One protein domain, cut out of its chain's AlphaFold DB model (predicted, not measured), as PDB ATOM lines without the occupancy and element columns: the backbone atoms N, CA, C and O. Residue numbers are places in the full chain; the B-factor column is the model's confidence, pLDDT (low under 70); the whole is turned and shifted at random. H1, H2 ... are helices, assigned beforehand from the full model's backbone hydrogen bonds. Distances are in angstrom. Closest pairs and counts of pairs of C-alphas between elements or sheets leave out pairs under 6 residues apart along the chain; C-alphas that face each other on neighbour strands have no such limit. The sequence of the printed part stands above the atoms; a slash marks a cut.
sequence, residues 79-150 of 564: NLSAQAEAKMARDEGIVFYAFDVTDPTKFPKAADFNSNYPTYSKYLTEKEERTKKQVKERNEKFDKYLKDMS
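This is residues 79 to 150 of the 564 residues of the protein "Serum opacity factor" of Streptococcus canis (UniProt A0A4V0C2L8). One long straight helix, H2, makes the length of a thin rod, and a short helix, H1, sits beside its last residues and reaches on past that end. From the far end of H1 an unnamed stretch, residues 92 to 117, runs back along the length of H2 to the opposite end of the rod, where H2 begins. The printed part has 72 residues with two named helices, H1 then H2, and no named strand; its class is all helix. It is extended, with a radius of gyration of the C-alphas of 19.0 A and spans of 63 by 18 by 12 A.

H2, residues 118 to 149, is the longest helix. H1, residues 79 to 91, touches H2, which takes part with residues 145 to 149 alone. Their closest C-alphas are those of Gln 83 and Met 149, 5.4 A apart. The two helices run the same way at a shallow tilt of 23 degrees, and their centres are 27.5 A apart. In H1 and H2 every O i to N i+4 pair is within hydrogen-bond range.

H2 measures 47.0 A from C-alpha 118 at (137.698, 114.734, 140.228) to C-alpha 149 at (119.312, 128.865, 181.124). H1 measures 18.2 A and begins with C-alpha 79 at (128.040, 125.471, 179.938).

The two C-alphas farthest apart are those of Glu 92 and Asn 116, 63.2 A. The link from H1 to H2, 26 residues, is long. Residues 114 to 120, of which 118 to 120 belong to H2, stand free. The printed part has no cut. The mean pLDDT of the printed part is 76.0, and residues 102 to 117 are under 70.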
ATOM      1  N   ASN A  79     129.468 125.288 180.214       80.06
ATOM      2  CA  ASN A  79     128.040 125.471 179.938       80.06
ATOM      3  C   ASN A  79     127.157 124.850 181.030       80.06
ATOM      4  O   ASN A  79     126.140 125.431 181.392       80.06
ATOM      5  N   LEU A  80     127.542 123.691 181.584       79.19
ATOM      6  CA  LEU A  80     126.810 123.072 182.700       79.19
ATOM      7  C   LEU A  80     126.941 123.894 183.985       79.19
ATOM      8  O   LEU A  80     125.985 123.992 184.752       79.19
ATOM      9  N   SER A  81     128.103 124.508 184.196       78.75
ATOM     10  CA  SER A  81     128.339 125.380 185.351       78.75
ATOM     11  C   SER A  81     127.497 126.655 185.250       78.75
ATOM     12  O   SER A  81     126.739 126.959 186.168       78.75
ATOM     13  N   ALA A  82     127.508 127.315 184.089       82.44
ATOM     14  CA  ALA A  82     126.659 128.472 183.817       82.44
ATOM     15  C   ALA A  82     125.157 128.141 183.935       82.44
ATOM     16  O   ALA A  82     124.373 128.954 184.412       82.44
ATOM     17  N   GLN A  83     124.736 126.922 183.570       82.94
ATOM     18  CA  GLN A  83     123.353 126.479 183.777       82.94
ATOM     19  C   GLN A  83     122.985 126.363 185.252       82.94
ATOM     20  O   GLN A  83     121.861 126.705 185.630       82.94
ATOM     21  N   ALA A  84     123.901 125.853 186.074       80.62
ATOM     22  CA  ALA A  84     123.692 125.751 187.509       80.62
ATOM     23  C   ALA A  84     123.584 127.144 188.143       80.62
ATOM     24  O   ALA A  84     122.659 127.379 188.918       80.62
ATOM     25  N   GLU A  85     124.450 128.075 187.752       81.94
ATOM     26  CA  GLU A  85     124.430 129.462 188.221       81.94
ATOM     27  C   GLU A  85     123.157 130.202 187.788       81.94
ATOM     28  O   GLU A  85     122.433 130.735 188.628       81.94
ATOM     29  N   ALA A  86     122.787 130.117 186.505       82.38
ATOM     30  CA  ALA A  86     121.531 130.675 186.004       82.38
ATOM     31  C   ALA A  86     120.315 130.073 186.724       82.38
ATOM     32  O   ALA A  86     119.322 130.755 186.972       82.38
ATOM     33  N   LYS A  87     120.364 128.784 187.085       84.19
ATOM     34  CA  LYS A  87     119.314 128.161 187.896       84.19
ATOM     35  C   LYS A  87     119.257 128.764 189.303       84.19
ATOM     36  O   LYS A  87     118.154 129.038 189.762       84.19
ATOM     37  N   MET A  88     120.391 128.956 189.975       81.50
ATOM     38  CA  MET A  88     120.429 129.558 191.316       81.50
ATOM     39  C   MET A  88     119.867 130.978 191.300       81.50
ATOM     40  O   MET A  88     118.967 131.288 192.073       81.50
ATOM     41  N   ALA A  89     120.301 131.799 190.350       82.31
ATOM     42  CA  ALA A  89     119.816 133.163 190.220       82.31
ATOM     43  C   ALA A  89     118.306 133.216 189.877       82.31
ATOM     44  O   ALA A  89     117.576 134.044 190.424       82.31
ATOM     45  N   ARG A  90     117.781 132.274 189.074       81.44
ATOM     46  CA  ARG A  90     116.322 132.111 188.885       81.44
ATOM     47  C   ARG A  90     115.587 131.717 190.162       81.44
ATOM     48  O   ARG A  90     114.492 132.223 190.400       81.44
ATOM     49  N   ASP A  91     116.167 130.835 190.975       82.88
ATOM     50  CA  ASP A  91     115.606 130.451 192.277       82.88
ATOM     51  C   ASP A  91     115.569 131.657 193.251       82.88
ATOM     52  O   ASP A  91     114.689 131.726 194.109       82.88
ATOM     53  N   GLU A  92     116.454 132.644 193.068       81.56
ATOM     54  CA  GLU A  92     116.467 133.939 193.774       81.56
ATOM     55  C   GLU A  92     115.530 134.999 193.159       81.56
ATOM     56  O   GLU A  92     115.407 136.108 193.679       81.56
ATOM     57  N   GLY A  93     114.813 134.661 192.084       77.88
ATOM     58  CA  GLY A  93     113.842 135.541 191.429       77.88
ATOM     59  C   GLY A  93     114.411 136.411 190.306       77.88
ATOM     60  O   GLY A  93     113.680 137.246 189.768       77.88
ATOM     61  N   ILE A  94     115.672 136.210 189.913       79.56
ATOM     62  CA  ILE A  94     116.284 136.887 188.763       79.56
ATOM     63  C   ILE A  94     115.807 136.212 187.473       79.56
ATOM     64  O   ILE A  94     115.927 135.000 187.294       79.56
ATOM     65  N   VAL A  95     115.264 136.996 186.543       80.44
ATOM     66  CA  VAL A  95     114.774 136.489 185.255       80.44
ATOM     67  C   VAL A  95     115.899 136.547 184.222       80.44
ATOM     68  O   VAL A  95     116.434 137.619 183.953       80.44
ATOM     69  N   PHE A  96     116.230 135.405 183.616       84.75
ATOM     70  CA  PHE A  96     117.238 135.304 182.557       84.75
ATOM     71  C   PHE A  96     116.575 135.189 181.197       84.75
ATOM     72  O   PHE A  96     115.598 134.465 181.038       84.75
ATOM     73  N   TYR A  97     117.153 135.836 180.194       85.69
ATOM     74  CA  TYR A  97     116.742 135.674 178.808       85.69
ATOM     75  C   TYR A  97     117.965 135.347 177.962       85.69
ATOM     76  O   TYR A  97     118.977 136.036 178.047       85.69
ATOM     77  N   ALA A  98     117.860 134.313 177.133       86.88
ATOM     78  CA  ALA A  98     118.862 134.009 176.117       86.88
ATOM     79  C   ALA A  98     118.318 134.356 174.730       86.88
ATOM     80  O   ALA A  98     117.148 134.108 174.447       86.88
ATOM     81  N   PHE A  99     119.158 134.879 173.847       80.81
ATOM     82  CA  PHE A  99     118.830 135.109 172.442       80.81
ATOM     83  C   PHE A  99     120.011 134.686 171.572       80.81
ATOM     84  O   PHE A  99     121.165 134.803 171.979       80.81
ATOM     85  N   ASP A 100     119.712 134.150 170.393       77.31
ATOM     86  CA  ASP A 100     120.728 133.731 169.434       77.31
ATOM     87  C   ASP A 100     121.136 134.926 168.563       77.31
ATOM     88  O   ASP A 100     120.305 135.526 167.881       77.31
ATOM     89  N   VAL A 101     122.419 135.288 168.617       71.69
ATOM     90  CA  VAL A 101     123.032 136.347 167.794       71.69
ATOM     91  C   VAL A 101     123.810 135.782 166.606       71.69
ATOM     92  O   VAL A 101     124.436 136.529 165.851       71.69
ATOM     93  N   THR A 102     123.822 134.459 166.450       68.19
ATOM     94  CA  THR A 102     124.562 133.781 165.394       68.19
ATOM     95  C   THR A 102     123.676 133.538 164.180       68.19
ATOM     96  O   THR A 102     122.473 133.327 164.279       68.19
ATOM     97  N   ASP A 103     124.278 133.589 162.992       62.31
ATOM     98  CA  ASP A 103     123.626 133.102 161.780       62.31
ATOM     99  C   ASP A 103     123.988 131.616 161.626       62.31
ATOM    100  O   ASP A 103     125.118 131.310 161.218       62.31
ATOM    101  N   PRO A 104     123.073 130.670 161.922       58.06
ATOM    102  CA  PRO A 104     123.362 129.239 161.845       58.06
ATOM    103  C   PRO A 104     123.645 128.765 160.410       58.06
ATOM    104  O   PRO A 104     124.029 127.611 160.208       58.06
ATOM    105  N   THR A 105     123.454 129.632 159.409       57.28
ATOM    106  CA  THR A 105     123.658 129.339 157.986       57.28
ATOM    107  C   THR A 105     124.942 129.936 157.407       57.28
ATOM    108  O   THR A 105     125.324 129.579 156.286       57.28
ATOM    109  N   LYS A 106     125.668 130.774 158.164       59.41
ATOM    110  CA  LYS A 106     126.993 131.273 157.768       59.41
ATOM    111  C   LYS A 106     128.047 130.188 157.947       59.41
ATOM    112  O   LYS A 106     128.753 130.105 158.949       59.41
ATOM    113  N   PHE A 107     128.183 129.362 156.921       61.72
ATOM    114  CA  PHE A 107     129.347 128.504 156.759       61.72
ATOM    115  C   PHE A 107     130.485 129.299 156.103       61.72
ATOM    116  O   PHE A 107     130.207 130.191 155.293       61.72
ATOM    117  N   PRO A 108     131.762 129.003 156.413       56.97
ATOM    118  CA  PRO A 108     132.871 129.544 155.635       56.97
ATOM    119  C   PRO A 108     132.612 129.246 154.153       56.97
ATOM    120  O   PRO A 108     132.239 128.122 153.811       56.97
ATOM    121  N   LYS A 109     132.729 130.272 153.295       57.12
ATOM    122  CA  LYS A 109     132.493 130.135 151.851       57.12
ATOM    123  C   LYS A 109     133.285 128.934 151.345       57.12
ATOM    124  O   LYS A 109     134.476 128.826 151.646       57.12
ATOM    125  N   ALA A 110     132.620 128.050 150.598       57.34
ATOM    126  CA  ALA A 110     133.298 126.988 149.874       57.34
ATOM    127  C   ALA A 110     134.433 127.643 149.085       57.34
ATOM    128  O   ALA A 110     134.203 128.577 148.316       57.34
ATOM    129  N   ALA A 111     135.667 127.239 149.357       57.00
ATOM    130  CA  ALA A 111     136.778 127.727 148.573       57.00
ATOM    131  C   ALA A 111     136.570 127.213 147.142       57.00
ATOM    132  O   ALA A 111     136.422 126.006 146.934       57.00
ATOM    133  N   ASP A 112     136.498 128.138 146.182       54.66
ATOM    134  CA  ASP A 112     136.362 127.852 144.753       54.66
ATOM    135  C   ASP A 112     137.635 127.150 144.260       54.66
ATOM    136  O   ASP A 112     138.537 127.737 143.661       54.66
ATOM    137  N   PHE A 113     137.749 125.860 144.558       57.44
ATOM    138  CA  PHE A 113     138.868 125.050 144.121       57.44
ATOM    139  C   PHE A 113     138.569 124.515 142.727       57.44
ATOM    140  O   PHE A 113     138.010 123.431 142.551       57.44
ATOM    141  N   ASN A 114     138.997 125.267 141.713       57.16
ATOM    142  CA  ASN A 114     139.077 124.790 140.336       57.16
ATOM    143  C   ASN A 114     140.226 123.768 140.207       57.16
ATOM    144  O   ASN A 114     141.292 124.064 139.667       57.16
ATOM    145  N   SER A 115     140.059 122.580 140.793       56.50
ATOM    146  CA  SER A 115     141.039 121.496 140.697       56.50
ATOM    147  C   SER A 115     140.640 120.540 139.572       56.50
ATOM    148  O   SER A 115     139.552 119.968 139.597       56.50
ATOM    149  N   ASN A 116     141.546 120.302 138.622       61.28
ATOM    150  CA  ASN A 116     141.360 119.367 137.500       61.28
ATOM    151  C   ASN A 116     141.297 117.877 137.921       61.28
ATOM    152  O   ASN A 116     141.300 116.996 137.062       61.28
ATOM    153  N   TYR A 117     141.254 117.571 139.226       67.44
ATOM    154  CA  TYR A 117     141.255 116.212 139.766       67.44
ATOM    155  C   TYR A 117     139.900 115.865 140.414       67.44
ATOM    156  O   TYR A 117     139.627 116.300 141.535       67.44
ATOM    157  N   PRO A 118     139.059 115.034 139.765       70.06
ATOM    158  CA  PRO A 118     137.698 114.734 140.228       70.06
ATOM    159  C   PRO A 118     137.631 113.975 141.567       70.06
ATOM    160  O   PRO A 118     136.603 113.975 142.239       70.06
ATOM    161  N   THR A 119     138.714 113.313 141.979       71.94
ATOM    162  CA  THR A 119     138.810 112.627 143.280       71.94
ATOM    163  C   THR A 119     139.072 113.592 144.434       71.94
ATOM    164  O   THR A 119     138.531 113.404 145.522       71.94
ATOM    165  N   TYR A 120     139.873 114.634 144.200       71.25
ATOM    166  CA  TYR A 120     140.192 115.639 145.209       71.25
ATOM    167  C   TYR A 120     139.014 116.589 145.440       71.25
ATOM    168  O   TYR A 120     138.678 116.872 146.589       71.25
ATOM    169  N   SER A 121     138.311 116.989 144.373       70.81
ATOM    170  CA  SER A 121     137.076 117.772 144.497       70.81
ATOM    171  C   SER A 121     136.005 117.028 145.301       70.81
ATOM    172  O   SER A 121     135.440 117.602 146.227       70.81
ATOM    173  N   LYS A 122     135.805 115.725 145.048       78.12
ATOM    174  CA  LYS A 122     134.873 114.889 145.825       78.12
ATOM    175  C   LYS A 122     135.232 114.829 147.317       78.12
ATOM    176  O   LYS A 122     134.351 114.981 148.157       78.12
ATOM    177  N   TYR A 123     136.511 114.641 147.654       76.50
ATOM    178  CA  TYR A 123     136.975 114.641 149.048       76.50
ATOM    179  C   TYR A 123     136.708 115.978 149.753       76.50
ATOM    180  O   TYR A 123     136.273 115.990 150.905       76.50
ATOM    181  N   LEU A 124     136.942 117.101 149.069       73.88
ATOM    182  CA  LEU A 124     136.689 118.432 149.622       73.88
ATOM    183  C   LEU A 124     135.196 118.675 149.862       73.88
ATOM    184  O   LEU A 124     134.842 119.141 150.943       73.88
ATOM    185  N   THR A 125     134.331 118.289 148.919       79.19
ATOM    186  CA  THR A 125     132.872 118.371 149.093       79.19
ATOM    187  C   THR A 125     132.401 117.513 150.271       79.19
ATOM    188  O   THR A 125     131.670 118.000 151.130       79.19
ATOM    189  N   GLU A 126     132.877 116.268 150.392       82.38
ATOM    190  CA  GLU A 126     132.536 115.403 151.532       82.38
ATOM    191  C   GLU A 126     133.040 115.969 152.870       82.38
ATOM    192  O   GLU A 126     132.356 115.874 153.892       82.38
ATOM    193  N   LYS A 127     134.236 116.570 152.894       77.88
ATOM    194  CA  LYS A 127     134.784 117.229 154.089       77.88
ATOM    195  C   LYS A 127     133.945 118.446 154.481       77.88
ATOM    196  O   LYS A 127     133.681 118.641 155.669       77.88
ATOM    197  N   GLU A 128     133.509 119.240 153.509       77.50
ATOM    198  CA  GLU A 128     132.634 120.390 153.728       77.50
ATOM    199  C   GLU A 128     131.279 119.952 154.303       77.50
ATOM    200  O   GLU A 128     130.858 120.477 155.332       77.50
ATOM    201  N   GLU A 129     130.634 118.939 153.718       81.44
ATOM    202  CA  GLU A 129     129.368 118.389 154.221       81.44
ATOM    203  C   GLU A 129     129.493 117.856 155.656       81.44
ATOM    204  O   GLU A 129     128.647 118.150 156.507       81.44
ATOM    205  N   ARG A 130     130.576 117.127 155.963       78.94
ATOM    206  CA  ARG A 130     130.859 116.658 157.330       78.94
ATOM    207  C   ARG A 130     131.044 117.821 158.301       78.94
ATOM    208  O   ARG A 130     130.504 117.773 159.403       78.94
ATOM    209  N   THR A 131     131.756 118.866 157.886       75.19
ATOM    210  CA  THR A 131     131.998 120.057 158.715       75.19
ATOM    211  C   THR A 131     130.694 120.810 158.980       75.19
ATOM    212  O   THR A 131     130.405 121.144 160.126       75.19
ATOM    213  N   LYS A 132     129.851 121.002 157.956       80.06
ATOM    214  CA  LYS A 132     128.519 121.617 158.103       80.06
ATOM    215  C   LYS A 132     127.645 120.839 159.081       80.06
ATOM    216  O   LYS A 132     127.020 121.438 159.953       80.06
ATOM    217  N   LYS A 133     127.635 119.506 158.971       82.62
ATOM    218  CA  LYS A 133     126.886 118.635 159.885       82.62
ATOM    219  C   LYS A 133     127.390 118.753 161.328       82.62
ATOM    220  O   LYS A 133     126.578 118.942 162.224       82.62
ATOM    221  N   GLN A 134     128.705 118.711 161.542       76.31
ATOM    222  CA  GLN A 134     129.303 118.859 162.875       76.31
ATOM    223  C   GLN A 134     129.014 120.228 163.501       76.31
ATOM    224  O   GLN A 134     128.670 120.304 164.678       76.31
ATOM    225  N   VAL A 135     129.120 121.311 162.723       74.81
ATOM    226  CA  VAL A 135     128.791 122.666 163.189       74.81
ATOM    227  C   VAL A 135     127.317 122.758 163.571       74.81
ATOM    228  O   VAL A 135     127.006 123.292 164.631       74.81
ATOM    229  N   LYS A 136     126.419 122.183 162.762       80.62
ATOM    230  CA  LYS A 136     124.985 122.160 163.062       80.62
ATOM    231  C   LYS A 136     124.684 121.404 164.358       80.62
ATOM    232  O   LYS A 136     124.007 121.946 165.221       80.62
ATOM    233  N   GLU A 137     125.227 120.200 164.525       81.12
ATOM    234  CA  GLU A 137     125.043 119.396 165.745       81.12
ATOM    235  C   GLU A 137     125.609 120.102 166.989       81.12
ATOM    236  O   GLU A 137     124.995 120.086 168.058       81.12
ATOM    237  N   ARG A 138     126.765 120.765 166.858       75.31
ATOM    238  CA  ARG A 138     127.357 121.565 167.938       75.31
ATOM    239  C   ARG A 138     126.476 122.759 168.298       75.31
ATOM    240  O   ARG A 138     126.272 122.998 169.486       75.31
ATOM    241  N   ASN A 139     125.965 123.483 167.304       81.25
ATOM    242  CA  ASN A 139     125.086 124.629 167.526       81.25
ATOM    243  C   ASN A 139     123.771 124.176 168.173       81.25
ATOM    244  O   ASN A 139     123.405 124.722 169.200       81.25
ATOM    245  N   GLU A 140     123.145 123.090 167.708       84.25
ATOM    246  CA  GLU A 140     121.942 122.526 168.346       84.25
ATOM    247  C   GLU A 140     122.183 122.160 169.824       84.25
ATOM    248  O   GLU A 140     121.328 122.399 170.683       84.25
ATOM    249  N   LYS A 141     123.361 121.604 170.147       83.94
ATOM    250  CA  LYS A 141     123.745 121.303 171.534       83.94
ATOM    251  C   LYS A 141     123.965 122.578 172.356       83.94
ATOM    252  O   LYS A 141     123.567 122.614 173.518       83.94
ATOM    253  N   PHE A 142     124.588 123.599 171.774       83.50
ATOM    254  CA  PHE A 142     124.834 124.884 172.428       83.50
ATOM    255  C   PHE A 142     123.545 125.680 172.658       83.50
ATOM    256  O   PHE A 142     123.289 126.117 173.778       83.50
ATOM    257  N   ASP A 143     122.675 125.751 171.656       86.81
ATOM    258  CA  ASP A 143     121.359 126.382 171.745       86.81
ATOM    259  C   ASP A 143     120.521 125.742 172.839       86.81
ATOM    260  O   ASP A 143     119.823 126.430 173.580       86.81
ATOM    261  N   LYS A 144     120.605 124.415 172.975       89.00
ATOM    262  CA  LYS A 144     119.954 123.717 174.079       89.00
ATOM    263  C   LYS A 144     120.471 124.217 175.429       89.00
ATOM    264  O   LYS A 144     119.656 124.459 176.316       89.00
ATOM    265  N   TYR A 145     121.787 124.401 175.579       87.62
ATOM    266  CA  TYR A 145     122.347 124.925 176.823       87.62
ATOM    267  C   TYR A 145     121.798 126.316 177.149       87.62
ATOM    268  O   TYR A 145     121.326 126.520 178.268       87.62
ATOM    269  N   LEU A 146     121.801 127.225 176.169       88.69
ATOM    270  CA  LEU A 146     121.304 128.594 176.323       88.69
ATOM    271  C   LEU A 146     119.799 128.647 176.616       88.69
ATOM    272  O   LEU A 146     119.361 129.375 177.505       88.69
ATOM    273  N   LYS A 147     119.000 127.840 175.911       89.81
ATOM    274  CA  LYS A 147     117.558 127.733 176.155       89.81
ATOM    275  C   LYS A 147     117.276 127.284 177.575       89.81
ATOM    276  O   LYS A 147     116.489 127.924 178.250       89.81
ATOM    277  N   ASP A 148     117.954 126.246 178.055       88.69
ATOM    278  CA  ASP A 148     117.777 125.725 179.414       88.69
ATOM    279  C   ASP A 148     118.162 126.741 180.521       88.69
ATOM    280  O   ASP A 148     117.676 126.615 181.650       88.69
ATOM    281  N   MET A 149     119.005 127.740 180.219       86.81
ATOM    282  CA  MET A 149     119.312 128.865 181.124       86.81
ATOM    283  C   MET A 149     118.203 129.926 181.148       86.81
ATOM    284  O   MET A 149     117.962 130.536 182.189       86.81
ATOM    285  N   SER A 150     117.546 130.141 180.006       87.94
ATOM    286  CA  SER A 150     116.533 131.174 179.788       87.94
ATOM    287  C   SER A 150     115.220 130.881 180.520       87.94
ATOM    288  O   SER A 150     114.817 129.727 180.717       87.94
TER     289      SER A 150